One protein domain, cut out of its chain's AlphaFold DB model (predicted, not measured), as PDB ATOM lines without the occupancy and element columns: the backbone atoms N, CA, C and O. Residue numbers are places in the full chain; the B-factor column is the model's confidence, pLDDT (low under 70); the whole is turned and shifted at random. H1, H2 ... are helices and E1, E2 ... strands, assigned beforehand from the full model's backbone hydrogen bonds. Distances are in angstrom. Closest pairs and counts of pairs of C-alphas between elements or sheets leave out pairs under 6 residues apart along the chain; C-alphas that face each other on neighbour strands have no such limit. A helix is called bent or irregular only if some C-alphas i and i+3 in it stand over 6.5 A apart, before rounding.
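Overview. This is residues 71 to 173 of the 188 residues of an uncharacterized protein of Rhizobium sp. S2 (UniProt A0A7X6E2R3). What shape does the domain have? Two short strands side by side, E1 and E2, make a small lobe with H5, and H4 lies close to H5 there; the long helix H3, with the short H1 packed on it, stands between this lobe and H2 at the far end. H6 lies off beyond the last residues of the strands, touching no other helix. What is it made of? The printed part has 103 residues with six named helices and two named strands, in the order H1, H2, H3, H4, E1, H5, E2, H6, and its class is mostly helix; the sheet, E1 beside E2, is parallel. It is only just compact, close to loose, with a radius of gyration of the C-alphas of 15.2 A and spans of 41 by 33 by 22 A.

Along the chain. Where are the strands? E1 is residues 140 to 142, beginning at C-alpha 140 (-46.271, 1.003, -47.550), and E2 is residues 161 to 163. Where are the longer helices? H3 is residues 102 to 118, 24.1 A long from C-alpha 102 at (-27.566, 0.721, -34.840); H2 is residues 85 to 99, 20.1 A, and H5 residues 149 to 158, 14.3 A. H2 is neither bent nor irregular, but only just: C-alphas 93 and 96 are 6.0 A apart. And the short ones? H1 is residues 71 to 75, irregular, with C-alphas 71 and 74 at 7.6 A; H4 is residues 127 to 130. H6, residues 166 to 171, ends at C-alpha 171 (-44.645, -1.274, -68.515).

Arrangement. How do the strands pair? E1 and E2 are parallel, at 29 degrees, with N 163 and O 141 within hydrogen-bond range at 2.8 A. E1, H5 and E2 form a strand-helix-strand unit, two parallel neighbour strands with a helix between, and its crossover is right-handed. What surrounds them? H4 and H5 are close but not clearly touching, the closest C-alphas being Ala 130 and Leu 154, 7.0 A. H3 is only just apart from E1, at 8.1 A. H1 touches H3, closest at the C-alphas of Gly 73 and Ser 108, 4.4 A, and H1 and H2 are near each other. What do the helix backbones show? Every O i to N i+4 pair is within hydrogen-bond range in H3, H5 and H6; H2 has 7 of 11, H1 0 of 1 but 1 of 2 O i to N i+3 pairs, and H4 is too short for an O i to N i+4 pair.

Size, cuts and confidence. How far does it reach? The two C-alphas farthest apart, those of Phe 86 and Gln 149, are 42.2 A apart. Is it whole? The printed part has no cut, and no link between its named elements is long. Where is confidence low? The model's pLDDT is under 70 at residues 117 to 125, 140 to 148 and 161 to 173, and the mean of H6 is 48.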
ATOM      1  N   TRP A  71     -30.035   3.414 -45.470       87.19
ATOM      2  CA  TRP A  71     -30.355   3.862 -44.122       87.19
ATOM      3  C   TRP A  71     -31.645   4.689 -44.042       87.19
ATOM      4  O   TRP A  71     -32.241   4.763 -42.973       87.19
ATOM      5  N   LEU A  72     -32.118   5.244 -45.162       83.25
ATOM      6  CA  LEU A  72     -33.368   6.001 -45.253       83.25
ATOM      7  C   LEU A  72     -34.620   5.113 -45.357       83.25
ATOM      8  O   LEU A  72     -35.733   5.634 -45.405       83.25
ATOM      9  N   GLY A  73     -34.461   3.786 -45.409       79.62
ATOM     10  CA  GLY A  73     -35.537   2.829 -45.692       79.62
ATOM     11  C   GLY A  73     -36.807   3.006 -44.854       79.62
ATOM     12  O   GLY A  73     -37.904   3.032 -45.411       79.62
ATOM     13  N   VAL A  74     -36.676   3.177 -43.536       82.75
ATOM     14  CA  VAL A  74     -37.816   3.375 -42.614       82.75
ATOM     15  C   VAL A  74     -38.295   4.828 -42.525       82.75
ATOM     16  O   VAL A  74     -39.332   5.089 -41.929       82.75
ATOM     17  N   MET A  75     -37.574   5.777 -43.130       79.25
ATOM     18  CA  MET A  75     -37.939   7.202 -43.165       79.25
ATOM     19  C   MET A  75     -38.763   7.568 -44.408       79.25
ATOM     20  O   MET A  75     -39.046   8.743 -44.675       79.25
ATOM     21  N   ARG A  76     -39.136   6.566 -45.212       77.62
ATOM     22  CA  ARG A  76     -39.958   6.760 -46.407       77.62
ATOM     23  C   ARG A  76     -41.241   7.508 -46.042       77.62
ATOM     24  O   ARG A  76     -41.894   7.203 -45.053       77.62
ATOM     25  N   ARG A  77     -41.605   8.483 -46.884       74.81
ATOM     26  CA  ARG A  77     -42.821   9.317 -46.772       74.81
ATOM     27  C   ARG A  77     -42.894  10.259 -45.559       74.81
ATOM     28  O   ARG A  77     -43.911  10.927 -45.421       74.81
ATOM     29  N   MET A  78     -41.848  10.394 -44.740       74.00
ATOM     30  CA  MET A  78     -41.876  11.314 -43.590       74.00
ATOM     31  C   MET A  78     -41.838  12.802 -43.973       74.00
ATOM     32  O   MET A  78     -42.354  13.635 -43.235       74.00
ATOM     33  N   MET A  79     -41.281  13.142 -45.139       75.88
ATOM     34  CA  MET A  79     -41.234  14.516 -45.660       75.88
ATOM     35  C   MET A  79     -41.805  14.596 -47.082       75.88
ATOM     36  O   MET A  79     -41.057  14.754 -48.043       75.88
ATOM     37  N   PRO A  80     -43.128  14.457 -47.257       70.50
ATOM     38  CA  PRO A  80     -43.728  14.469 -48.589       70.50
ATOM     39  C   PRO A  80     -43.703  15.863 -49.240       70.50
ATOM     40  O   PRO A  80     -43.720  15.948 -50.462       70.50
ATOM     41  N   ASN A  81     -43.634  16.933 -48.436       77.69
ATOM     42  CA  ASN A  81     -43.662  18.330 -48.878       77.69
ATOM     43  C   ASN A  81     -42.475  19.105 -48.287       77.69
ATOM     44  O   ASN A  81     -42.646  19.898 -47.363       77.69
ATOM     45  N   VAL A  82     -41.266  18.843 -48.783       82.38
ATOM     46  CA  VAL A  82     -40.073  19.612 -48.403       82.38
ATOM     47  C   VAL A  82     -39.879  20.803 -49.342       82.38
ATOM     48  O   VAL A  82     -40.162  20.699 -50.534       82.38
ATOM     49  N   SER A  83     -39.430  21.943 -48.811       81.50
ATOM     50  CA  SER A  83     -39.230  23.171 -49.594       81.50
ATOM     51  C   SER A  83     -38.063  23.063 -50.573       81.50
ATOM     52  O   SER A  83     -38.154  23.552 -51.697       81.50
ATOM     53  N   ASP A  84     -36.973  22.424 -50.145       85.62
ATOM     54  CA  ASP A  84     -35.720  22.301 -50.885       85.62
ATOM     55  C   ASP A  84     -34.839  21.167 -50.321       85.62
ATOM     56  O   ASP A  84     -35.151  20.541 -49.305       85.62
ATOM     57  N   LEU A  85     -33.727  20.882 -51.005       80.69
ATOM     58  CA  LEU A  85     -32.807  19.805 -50.635       80.69
ATOM     59  C   LEU A  85     -32.094  20.047 -49.296       80.69
ATOM     60  O   LEU A  85     -31.830  19.088 -48.577       80.69
ATOM     61  N   PHE A  86     -31.772  21.293 -48.950       86.44
ATOM     62  CA  PHE A  86     -31.063  21.584 -47.703       86.44
ATOM     63  C   PHE A  86     -31.996  21.411 -46.510       86.44
ATOM     64  O   PHE A  86     -31.631  20.725 -45.564       86.44
ATOM     65  N   ALA A  87     -33.242  21.875 -46.619       84.25
ATOM     66  CA  ALA A  87     -34.277  21.596 -45.628       84.25
ATOM     67  C   ALA A  87     -34.517  20.084 -45.437       84.25
ATOM     68  O   ALA A  87     -34.780  19.631 -44.322       84.25
ATOM     69  N   TYR A  88     -34.401  19.284 -46.507       82.81
ATOM     70  CA  TYR A  88     -34.441  17.821 -46.412       82.81
ATOM     71  C   TYR A  88     -33.242  17.267 -45.635       82.81
ATOM     72  O   TYR A  88     -33.431  16.457 -44.732       82.81
ATOM     73  N   ILE A  89     -32.023  17.698 -45.969       84.06
ATOM     74  CA  ILE A  89     -30.793  17.239 -45.307       84.06
ATOM     75  C   ILE A  89     -30.807  17.617 -43.822       84.06
ATOM     76  O   ILE A  89     -30.581  16.748 -42.982       84.06
ATOM     77  N   ASP A  90     -31.145  18.863 -43.496       87.88
ATOM     78  CA  ASP A  90     -31.209  19.356 -42.119       87.88
ATOM     79  C   ASP A  90     -32.196  18.535 -41.281       87.88
ATOM     80  O   ASP A  90     -31.918  18.170 -40.142       87.88
ATOM     81  N   PHE A  91     -33.353  18.176 -41.841       84.19
ATOM     82  CA  PHE A  91     -34.325  17.365 -41.112       84.19
ATOM     83  C   PHE A  91     -33.930  15.883 -41.040       84.19
ATOM     84  O   PHE A  91     -34.046  15.261 -39.986       84.19
ATOM     85  N   VAL A  92     -33.499  15.289 -42.155       84.06
ATOM     86  CA  VAL A  92     -33.294  13.837 -42.272       84.06
ATOM     87  C   VAL A  92     -31.929  13.405 -41.761       84.06
ATOM     88  O   VAL A  92     -31.859  12.460 -40.980       84.06
ATOM     89  N   ALA A  93     -30.854  14.062 -42.191       82.44
ATOM     90  CA  ALA A  93     -29.498  13.719 -41.779       82.44
ATOM     91  C   ALA A  93     -29.171  14.313 -40.406       82.44
ATOM     92  O   ALA A  93     -28.812  13.567 -39.499       82.44
ATOM     93  N   GLU A  94     -29.358  15.621 -40.237       86.38
ATOM     94  CA  GLU A  94     -28.954  16.306 -39.002       86.38
ATOM     95  C   GLU A  94     -29.994  16.146 -37.883       86.38
ATOM     96  O   GLU A  94     -29.638  15.957 -36.723       86.38
ATOM     97  N   GLY A  95     -31.286  16.160 -38.215       88.62
ATOM     98  CA  GLY A  95     -32.367  15.956 -37.251       88.62
ATOM     99  C   GLY A  95     -32.555  14.484 -36.884       88.62
ATOM    100  O   GLY A  95     -32.197  14.038 -35.796       88.62
ATOM    101  N   MET A  96     -33.152  13.702 -37.784       86.25
ATOM    102  CA  MET A  96     -33.495  12.306 -37.495       86.25
ATOM    103  C   MET A  96     -32.276  11.385 -37.469       86.25
ATOM    104  O   MET A  96     -32.211  10.480 -36.635       86.25
ATOM    105  N   GLY A  97     -31.304  11.618 -38.353       87.19
ATOM    106  CA  GLY A  97     -30.067  10.845 -38.424       87.19
ATOM    107  C   GLY A  97     -29.254  10.916 -37.130       87.19
ATOM    108  O   GLY A  97     -28.700   9.901 -36.712       87.19
ATOM    109  N   ALA A  98     -29.275  12.049 -36.420       89.44
ATOM    110  CA  ALA A  98     -28.626  12.189 -35.113       89.44
ATOM    111  C   ALA A  98     -29.220  11.278 -34.022       89.44
ATOM    112  O   ALA A  98     -28.547  10.958 -33.041       89.44
ATOM    113  N   HIS A  99     -30.466  10.831 -34.188       90.81
ATOM    114  CA  HIS A  99     -31.143   9.918 -33.262       90.81
ATOM    115  C   HIS A  99     -31.134   8.461 -33.732       90.81
ATOM    116  O   HIS A  99     -31.679   7.588 -33.052       90.81
ATOM    117  N   TYR A 100     -30.522   8.184 -34.882       91.25
ATOM    118  CA  TYR A 100     -30.560   6.875 -35.503       91.25
ATOM    119  C   TYR A 100     -29.660   5.881 -34.777       91.25
ATOM    120  O   TYR A 100     -28.448   6.068 -34.656       91.25
ATOM    121  N   ARG A 101     -30.248   4.791 -34.285       94.81
ATOM    122  CA  ARG A 101     -29.513   3.770 -33.535       94.81
ATOM    123  C   ARG A 101     -29.004   2.684 -34.486       94.81
ATOM    124  O   ARG A 101     -29.552   2.502 -35.576       94.81
ATOM    125  N   PRO A 102     -28.030   1.862 -34.051       95.38
ATOM    126  CA  PRO A 102     -27.566   0.721 -34.840       95.38
ATOM    127  C   PRO A 102     -28.690  -0.224 -35.293       95.38
ATOM    128  O   PRO A 102     -28.646  -0.748 -36.403       95.38
ATOM    129  N   PHE A 103     -29.721  -0.410 -34.463       93.81
ATOM    130  CA  PHE A 103     -30.884  -1.225 -34.821       93.81
ATOM    131  C   PHE A 103     -31.714  -0.609 -35.959       93.81
ATOM    132  O   PHE A 103     -32.124  -1.323 -36.869       93.81
ATOM    133  N   ASP A 104     -31.907   0.712 -35.954       92.94
ATOM    134  CA  ASP A 104     -32.679   1.415 -36.984       92.94
ATOM    135  C   ASP A 104     -31.935   1.370 -38.333       92.94
ATOM    136  O   ASP A 104     -32.531   1.117 -39.382       92.94
ATOM    137  N   MET A 105     -30.602   1.495 -38.294       92.50
ATOM    138  CA  MET A 105     -29.716   1.303 -39.449       92.50
ATOM    139  C   MET A 105     -29.825  -0.109 -40.032       92.50
ATOM    140  O   MET A 105     -29.967  -0.277 -41.248       92.50
ATOM    141  N   TYR A 106     -29.786  -1.126 -39.166       92.06
ATOM    142  CA  TYR A 106     -29.941  -2.523 -39.559       92.06
ATOM    143  C   TYR A 106     -31.302  -2.774 -40.214       92.06
ATOM    144  O   TYR A 106     -31.357  -3.319 -41.319       92.06
ATOM    145  N   LEU A 107     -32.389  -2.339 -39.570       90.19
ATOM    146  CA  LEU A 107     -33.747  -2.555 -40.060       90.19
ATOM    147  C   LEU A 107     -33.972  -1.854 -41.403       90.19
ATOM    148  O   LEU A 107     -34.431  -2.489 -42.351       90.19
ATOM    149  N   SER A 108     -33.576  -0.585 -41.521       85.88
ATOM    150  CA  SER A 108     -33.669   0.164 -42.778       85.88
ATOM    151  C   SER A 108     -32.898  -0.485 -43.907       85.88
ATOM    152  O   SER A 108     -33.432  -0.633 -45.007       85.88
ATOM    153  N   THR A 109     -31.674  -0.934 -43.634       87.94
ATOM    154  CA  THR A 109     -30.855  -1.608 -44.642       87.94
ATOM    155  C   THR A 109     -31.482  -2.936 -45.055       87.94
ATOM    156  O   THR A 109     -31.607  -3.200 -46.248       87.94
ATOM    157  N   LYS A 110     -31.943  -3.751 -44.099       86.31
ATOM    158  CA  LYS A 110     -32.568  -5.051 -44.383       86.31
ATOM    159  C   LYS A 110     -33.854  -4.894 -45.201       86.31
ATOM    160  O   LYS A 110     -34.005  -5.561 -46.220       86.31
ATOM    161  N   LEU A 111     -34.753  -3.999 -44.789       81.31
ATOM    162  CA  LEU A 111     -36.017  -3.740 -45.488       81.31
ATOM    163  C   LEU A 111     -35.787  -3.171 -46.886       81.31
ATOM    164  O   LEU A 111     -36.456  -3.568 -47.836       81.31
ATOM    165  N   THR A 112     -34.818  -2.269 -47.022       80.12
ATOM    166  CA  THR A 112     -34.473  -1.701 -48.322       80.12
ATOM    167  C   THR A 112     -33.868  -2.751 -49.246       80.12
ATOM    168  O   THR A 112     -34.301  -2.846 -50.387       80.12
ATOM    169  N   ALA A 113     -32.939  -3.580 -48.756       80.31
ATOM    170  CA  ALA A 113     -32.359  -4.676 -49.532       80.31
ATOM    171  C   ALA A 113     -33.440  -5.640 -50.027       80.31
ATOM    172  O   ALA A 113     -33.444  -6.033 -51.190       80.31
ATOM    173  N   LEU A 114     -34.380  -5.988 -49.144       80.88
ATOM    174  CA  LEU A 114     -35.496  -6.851 -49.488       80.88
ATOM    175  C   LEU A 114     -36.388  -6.212 -50.553       80.88
ATOM    176  O   LEU A 114     -36.722  -6.884 -51.516       80.88
ATOM    177  N   ALA A 115     -36.707  -4.923 -50.427       76.56
ATOM    178  CA  ALA A 115     -37.467  -4.204 -51.445       76.56
ATOM    179  C   ALA A 115     -36.722  -4.134 -52.792       76.56
ATOM    180  O   ALA A 115     -37.356  -4.223 -53.835       76.56
ATOM    181  N   CYS A 116     -35.389  -4.018 -52.799       73.94
ATOM    182  CA  CYS A 116     -34.592  -4.071 -54.030       73.94
ATOM    183  C   CYS A 116     -34.628  -5.459 -54.690       73.94
ATOM    184  O   CYS A 116     -34.647  -5.546 -55.915       73.94
ATOM    185  N   LEU A 117     -34.647  -6.536 -53.895       67.69
ATOM    186  CA  LEU A 117     -34.817  -7.902 -54.400       67.69
ATOM    187  C   LEU A 117     -36.250  -8.144 -54.894       67.69
ATOM    188  O   LEU A 117     -36.436  -8.773 -55.929       67.69
ATOM    189  N   ASP A 118     -37.245  -7.619 -54.177       66.12
ATOM    190  CA  ASP A 118     -38.671  -7.755 -54.496       66.12
ATOM    191  C   ASP A 118     -39.092  -6.912 -55.703       66.12
ATOM    192  O   ASP A 118     -39.944  -7.326 -56.474       66.12
ATOM    193  N   ALA A 119     -38.411  -5.795 -55.970       58.28
ATOM    194  CA  ALA A 119     -38.541  -5.068 -57.232       58.28
ATOM    195  C   ALA A 119     -38.093  -5.902 -58.458       58.28
ATOM    196  O   ALA A 119     -38.228  -5.443 -59.589       58.28
ATOM    197  N   CYS A 120     -37.551  -7.110 -58.241       45.62
ATOM    198  CA  CYS A 120     -37.298  -8.152 -59.244       45.62
ATOM    199  C   CYS A 120     -38.112  -9.455 -59.005       45.62
ATOM    200  O   CYS A 120     -37.848 -10.459 -59.663       45.62
ATOM    201  N   ASP A 121     -39.112  -9.399 -58.120       47.62
ATOM    202  CA  ASP A 121     -40.184 -10.356 -57.800       47.62
ATOM    203  C   ASP A 121     -39.825 -11.732 -57.176       47.62
ATOM    204  O   ASP A 121     -38.815 -12.354 -57.501       47.62
ATOM    205  N   LEU A 122     -40.742 -12.252 -56.333       46.19
ATOM    206  CA  LEU A 122     -40.793 -13.552 -55.614       46.19
ATOM    207  C   LEU A 122     -40.302 -13.621 -54.147       46.19
ATOM    208  O   LEU A 122     -39.958 -14.715 -53.673       46.19
ATOM    209  N   ALA A 123     -40.316 -12.542 -53.360       53.91
ATOM    210  CA  ALA A 123     -39.934 -12.656 -51.948       53.91
ATOM    211  C   ALA A 123     -40.990 -13.407 -51.101       53.91
ATOM    212  O   ALA A 123     -42.068 -12.899 -50.781       53.91
ATOM    213  N   LYS A 124     -40.660 -14.629 -50.655       59.50
ATOM    214  CA  LYS A 124     -41.306 -15.222 -49.474       59.50
ATOM    215  C   LYS A 124     -40.748 -14.515 -48.244       59.50
ATOM    216  O   LYS A 124     -39.563 -14.658 -47.944       59.50
ATOM    217  N   LEU A 125     -41.600 -13.779 -47.536       69.81
ATOM    218  CA  LEU A 125     -41.206 -13.175 -46.270       69.81
ATOM    219  C   LEU A 125     -40.903 -14.272 -45.248       69.81
ATOM    220  O   LEU A 125     -41.631 -15.261 -45.132       69.81
ATOM    221  N   GLY A 126     -39.788 -14.108 -44.541       70.81
ATOM    222  CA  GLY A 126     -39.430 -14.980 -43.433       70.81
ATOM    223  C   GLY A 126     -40.389 -14.816 -42.244       70.81
ATOM    224  O   GLY A 126     -41.135 -13.836 -42.175       70.81
ATOM    225  N   PRO A 127     -40.397 -15.771 -41.300       78.50
ATOM    226  CA  PRO A 127     -41.288 -15.736 -40.143       78.50
ATOM    227  C   PRO A 127     -41.085 -14.500 -39.254       78.50
ATOM    228  O   PRO A 127     -42.023 -14.097 -38.575       78.50
ATOM    229  N   GLU A 128     -39.914 -13.856 -39.297       77.62
ATOM    230  CA  GLU A 128     -39.644 -12.631 -38.535       77.62
ATOM    231  C   GLU A 128     -40.564 -11.460 -38.922       77.62
ATOM    232  O   GLU A 128     -40.782 -10.550 -38.132       77.62
ATOM    233  N   PHE A 129     -41.141 -11.480 -40.128       79.75
ATOM    234  CA  PHE A 129     -42.066 -10.439 -40.580       79.75
ATOM    235  C   PHE A 129     -43.460 -10.573 -39.960       79.75
ATOM    236  O   PHE A 129     -44.242  -9.631 -40.022       79.75
ATOM    237  N   ALA A 130     -43.764 -11.717 -39.341       80.94
ATOM    238  CA  ALA A 130     -44.990 -11.919 -38.575       80.94
ATOM    239  C   ALA A 130     -44.867 -11.482 -37.108       80.94
ATOM    240  O   ALA A 130     -45.845 -11.551 -36.364       80.94
ATOM    241  N   GLU A 131     -43.686 -11.035 -36.671       85.81
ATOM    242  CA  GLU A 131     -43.500 -10.523 -35.317       85.81
ATOM    243  C   GLU A 131     -44.245  -9.194 -35.119       85.81
ATOM    244  O   GLU A 131     -44.272  -8.314 -35.985       85.81
ATOM    245  N   ALA A 132     -44.859  -9.042 -33.943       82.62
ATOM    246  CA  ALA A 132     -45.657  -7.868 -33.619       82.62
ATOM    247  C   ALA A 132     -44.816  -6.583 -33.697       82.62
ATOM    248  O   ALA A 132     -43.774  -6.465 -33.055       82.62
ATOM    249  N   GLY A 133     -45.300  -5.607 -34.467       79.06
ATOM    250  CA  GLY A 133     -44.636  -4.316 -34.656       79.06
ATOM    251  C   GLY A 133     -43.623  -4.269 -35.804       79.06
ATOM    252  O   GLY A 133     -43.108  -3.188 -36.074       79.06
ATOM    253  N   VAL A 134     -43.362  -5.387 -36.497       79.69
ATOM    254  CA  VAL A 134     -42.512  -5.406 -37.704       79.69
ATOM    255  C   VAL A 134     -43.292  -4.971 -38.944       79.69
ATOM    256  O   VAL A 134     -42.796  -4.175 -39.740       79.69
ATOM    257  N   LEU A 135     -44.518  -5.481 -39.091       82.94
ATOM    258  CA  LEU A 135     -45.484  -5.042 -40.091       82.94
ATOM    259  C   LEU A 135     -46.658  -4.328 -39.413       82.94
ATOM    260  O   LEU A 135     -47.058  -4.673 -38.299       82.94
ATOM    261  N   GLY A 136     -47.201  -3.317 -40.081       82.75
ATOM    262  CA  GLY A 136     -48.236  -2.449 -39.546       82.75
ATOM    263  C   GLY A 136     -48.762  -1.429 -40.565       82.75
ATOM    264  O   GLY A 136     -48.209  -1.288 -41.659       82.75
ATOM    265  N   PRO A 137     -49.743  -0.594 -40.169       82.94
ATOM    266  CA  PRO A 137     -50.264   0.505 -40.996       82.94
ATOM    267  C   PRO A 137     -49.232   1.558 -41.408       82.94
ATOM    268  O   PRO A 137     -49.473   2.358 -42.309       82.94
ATOM    269  N   HIS A 138     -48.074   1.560 -40.751       73.69
ATOM    270  CA  HIS A 138     -46.950   2.438 -41.049       73.69
ATOM    271  C   HIS A 138     -46.087   1.939 -42.224       73.69
ATOM    272  O   HIS A 138     -45.244   2.687 -42.713       73.69
ATOM    273  N   ASN A 139     -46.286   0.705 -42.705       76.19
ATOM    274  CA  ASN A 139     -45.578   0.179 -43.869       76.19
ATOM    275  C   ASN A 139     -46.395   0.414 -45.148       76.19
ATOM    276  O   ASN A 139     -47.597   0.140 -45.190       76.19
ATOM    277  N   ILE A 140     -45.719   0.894 -46.197       63.94
ATOM    278  CA  ILE A 140     -46.271   1.003 -47.550       63.94
ATOM    279  C   ILE A 140     -45.318   0.328 -48.533       63.94
ATOM    280  O   ILE A 140     -44.195   0.804 -48.708       63.94
ATOM    281  N   PHE A 141     -45.762  -0.746 -49.181       67.25
ATOM    282  CA  PHE A 141     -44.992  -1.429 -50.227       67.25
ATOM    283  C   PHE A 141     -45.488  -1.044 -51.627       67.25
ATOM    284  O   PHE A 141     -46.634  -0.618 -51.794       67.25
ATOM    285  N   ASN A 142     -44.619  -1.147 -52.631       59.97
ATOM    286  CA  ASN A 142     -44.914  -0.896 -54.041       59.97
ATOM    287  C   ASN A 142     -44.423  -2.062 -54.902       59.97
ATOM    288  O   ASN A 142     -43.549  -2.806 -54.475       59.97
ATOM    289  N   HIS A 143     -44.973  -2.190 -56.112       61.50
ATOM    290  CA  HIS A 143     -44.576  -3.218 -57.086       61.50
ATOM    291  C   HIS A 143     -44.717  -4.668 -56.576       61.50
ATOM    292  O   HIS A 143     -44.087  -5.573 -57.105       61.50
ATOM    293  N   CYS A 144     -45.577  -4.909 -55.577       62.12
ATOM    294  CA  CYS A 144     -45.866  -6.237 -55.022       62.12
ATOM    295  C   CYS A 144     -46.804  -7.055 -55.924       62.12
ATOM    296  O   CYS A 144     -47.804  -7.602 -55.459       62.12
ATOM    297  N   THR A 145     -46.552  -7.085 -57.226       57.97
ATOM    298  CA  THR A 145     -47.502  -7.627 -58.202       57.97
ATOM    299  C   THR A 145     -47.501  -9.151 -58.275       57.97
ATOM    300  O   THR A 145     -48.532  -9.709 -58.640       57.97
ATOM    301  N   ARG A 146     -46.436  -9.849 -57.842       60.78
ATOM    302  CA  ARG A 146     -46.427 -11.328 -57.749       60.78
ATOM    303  C   ARG A 146     -45.992 -11.860 -56.375       60.78
ATOM    304  O   ARG A 146     -45.479 -12.979 -56.255       60.78
ATOM    305  N   VAL A 147     -46.281 -11.117 -55.298       67.69
ATOM    306  CA  VAL A 147     -46.124 -11.651 -53.932       67.69
ATOM    307  C   VAL A 147     -47.097 -12.810 -53.682       67.69
ATOM    308  O   VAL A 147     -48.242 -12.820 -54.138       67.69
ATOM    309  N   ARG A 148     -46.638 -13.835 -52.952       69.19
ATOM    310  CA  ARG A 148     -47.432 -15.047 -52.689       69.19
ATOM    311  C   ARG A 148     -48.666 -14.738 -51.838       69.19
ATOM    312  O   ARG A 148     -48.632 -13.869 -50.973       69.19
ATOM    313  N   GLN A 149     -49.719 -15.545 -51.992       75.00
ATOM    314  CA  GLN A 149     -50.971 -15.425 -51.227       75.00
ATOM    315  C   GLN A 149     -50.762 -15.360 -49.701       75.00
ATOM    316  O   GLN A 149     -51.476 -14.646 -49.001       75.00
ATOM    317  N   GLU A 150     -49.793 -16.113 -49.178       79.00
ATOM    318  CA  GLU A 150     -49.423 -16.101 -47.756       79.00
ATOM    319  C   GLU A 150     -48.848 -14.747 -47.309       79.00
ATOM    320  O   GLU A 150     -49.216 -14.250 -46.248       79.00
ATOM    321  N   THR A 151     -48.037 -14.107 -48.153       76.38
ATOM    322  CA  THR A 151     -47.507 -12.755 -47.928       76.38
ATOM    323  C   THR A 151     -48.619 -11.706 -47.988       76.38
ATOM    324  O   THR A 151     -48.671 -10.822 -47.138       76.38
ATOM    325  N   TRP A 152     -49.562 -11.837 -48.930       79.19
ATOM    326  CA  TRP A 152     -50.729 -10.951 -49.014       79.19
ATOM    327  C   TRP A 152     -51.595 -10.988 -47.755       79.19
ATOM    328  O   TRP A 152     -52.018  -9.942 -47.267       79.19
ATOM    329  N   ARG A 153     -51.835 -12.184 -47.203       83.50
ATOM    330  CA  ARG A 153     -52.577 -12.336 -45.942       83.50
ATOM    331  C   ARG A 153     -51.831 -11.702 -44.780       83.50
ATOM    332  O   ARG A 153     -52.434 -10.953 -44.028       83.50
ATOM    333  N   LEU A 154     -50.520 -11.919 -44.696       84.06
ATOM    334  CA  LEU A 154     -49.695 -11.301 -43.663       84.06
ATOM    335  C   LEU A 154     -49.757  -9.763 -43.716       84.06
ATOM    336  O   LEU A 154     -49.877  -9.116 -42.679       84.06
ATOM    337  N   PHE A 155     -49.714  -9.176 -44.915       84.00
ATOM    338  CA  PHE A 155     -49.888  -7.733 -45.103       84.00
ATOM    339  C   PHE A 155     -51.273  -7.255 -44.665       84.00
ATOM    340  O   PHE A 155     -51.367  -6.258 -43.950       84.00
ATOM    341  N   ALA A 156     -52.328  -7.974 -45.051       81.94
ATOM    342  CA  ALA A 156     -53.696  -7.641 -44.671       81.94
ATOM    343  C   ALA A 156     -53.905  -7.711 -43.148       81.94
ATOM    344  O   ALA A 156     -54.410  -6.755 -42.563       81.94
ATOM    345  N   ASP A 157     -53.449  -8.789 -42.505       86.44
ATOM    346  CA  ASP A 157     -53.582  -9.011 -41.060       86.44
ATOM    347  C   ASP A 157     -52.828  -7.949 -40.248       86.44
ATOM    348  O   ASP A 157     -53.294  -7.501 -39.200       86.44
ATOM    349  N   ALA A 158     -51.676  -7.502 -40.753       84.62
ATOM    350  CA  ALA A 158     -50.894  -6.430 -40.150       84.62
ATOM    351  C   ALA A 158     -51.417  -5.018 -40.493       84.62
ATOM    352  O   ALA A 158     -50.938  -4.034 -39.934       84.62
ATOM    353  N   GLY A 159     -52.389  -4.879 -41.398       85.00
ATOM    354  CA  GLY A 159     -52.916  -3.580 -41.833       85.00
ATOM    355  C   GLY A 159     -51.949  -2.771 -42.705       85.00
ATOM    356  O   GLY A 159     -52.030  -1.546 -42.728       85.00
ATOM    357  N   VAL A 160     -51.025  -3.438 -43.396       80.75
ATOM    358  CA  VAL A 160     -50.035  -2.833 -44.297       80.75
ATOM    359  C   VAL A 160     -50.720  -2.215 -45.514       80.75
ATOM    360  O   VAL A 160     -51.610  -2.812 -46.117       80.75
ATOM    361  N   ASN A 161     -50.261  -1.036 -45.934       69.12
ATOM    362  CA  ASN A 161     -50.730  -0.423 -47.171       69.12
ATOM    363  C   ASN A 161     -49.889  -0.914 -48.357       69.12
ATOM    364  O   ASN A 161     -48.666  -1.015 -48.274       69.12
ATOM    365  N   VAL A 162     -50.518  -1.159 -49.504       69.56
ATOM    366  CA  VAL A 162     -49.798  -1.483 -50.743       69.56
ATOM    367  C   VAL A 162     -50.235  -0.514 -51.829       69.56
ATOM    368  O   VAL A 162     -51.423  -0.348 -52.093       69.56
ATOM    369  N   THR A 163     -49.268   0.178 -52.431       54.72
ATOM    370  CA  THR A 163     -49.504   1.099 -53.544       54.72
ATOM    371  C   THR A 163     -49.207   0.389 -54.853       54.72
ATOM    372  O   THR A 163     -48.080  -0.035 -55.098       54.72
ATOM    373  N   ILE A 164     -50.223   0.307 -55.701       55.62
ATOM    374  CA  ILE A 164     -50.160  -0.337 -57.010       55.62
ATOM    375  C   ILE A 164     -50.067   0.771 -58.054       55.62
ATOM    376  O   ILE A 164     -50.818   1.751 -57.974       55.62
ATOM    377  N   ASN A 165     -49.161   0.647 -59.024       58.09
ATOM    378  CA  ASN A 165     -49.095   1.580 -60.144       58.09
ATOM    379  C   ASN A 165     -49.260   0.803 -61.450       58.09
ATOM    380  O   ASN A 165     -48.267   0.504 -62.113       58.09
ATOM    381  N   PRO A 166     -50.513   0.540 -61.867       47.78
ATOM    382  CA  PRO A 166     -50.806  -0.366 -62.975       47.78
ATOM    383  C   PRO A 166     -50.086   0.007 -64.273       47.78
ATOM    384  O   PRO A 166     -49.711  -0.855 -65.057       47.78
ATOM    385  N   ARG A 167     -49.847   1.306 -64.505       44.72
ATOM    386  CA  ARG A 167     -49.148   1.781 -65.704       44.72
ATOM    387  C   ARG A 167     -47.665   1.430 -65.679       44.72
ATOM    388  O   ARG A 167     -47.131   1.028 -66.705       44.72
ATOM    389  N   SER A 168     -46.998   1.646 -64.550       48.94
ATOM    390  CA  SER A 168     -45.581   1.314 -64.393       48.94
ATOM    391  C   SER A 168     -45.387  -0.196 -64.313       48.94
ATOM    392  O   SER A 168     -44.506  -0.725 -64.979       48.94
ATOM    393  N   ASP A 169     -46.258  -0.886 -63.587       58.59
ATOM    394  CA  ASP A 169     -46.185  -2.328 -63.352       58.59
ATOM    395  C   ASP A 169     -46.366  -3.120 -64.657       58.59
ATOM    396  O   ASP A 169     -45.562  -3.999 -64.971       58.59
ATOM    397  N   ALA A 170     -47.328  -2.715 -65.495       47.22
ATOM    398  CA  ALA A 170     -47.505  -3.273 -66.835       47.22
ATOM    399  C   ALA A 170     -46.356  -2.907 -67.794       47.22
ATOM    400  O   ALA A 170     -45.981  -3.711 -68.645       47.22
ATOM    401  N   LEU A 171     -45.766  -1.708 -67.667       42.31
ATOM    402  CA  LEU A 171     -44.645  -1.274 -68.515       42.31
ATOM    403  C   LEU A 171     -43.357  -2.059 -68.220       42.31
ATOM    404  O   LEU A 171     -42.572  -2.306 -69.134       42.31
ATOM    405  N   PHE A 172     -43.145  -2.455 -66.962       46.88
ATOM    406  CA  PHE A 172     -42.004  -3.270 -66.540       46.88
ATOM    407  C   PHE A 172     -42.248  -4.783 -66.671       46.88
ATOM    408  O   PHE A 172     -41.335  -5.565 -66.420       46.88
ATOM    409  N   GLY A 173     -43.440  -5.203 -67.115       47.06
ATOM    410  CA  GLY A 173     -43.773  -6.617 -67.308       47.06
ATOM    411  C   GLY A 173     -43.950  -7.389 -65.999       47.06
ATOM    412  O   GLY A 173     -43.732  -8.599 -65.972       47.06
TER     413      GLY A 173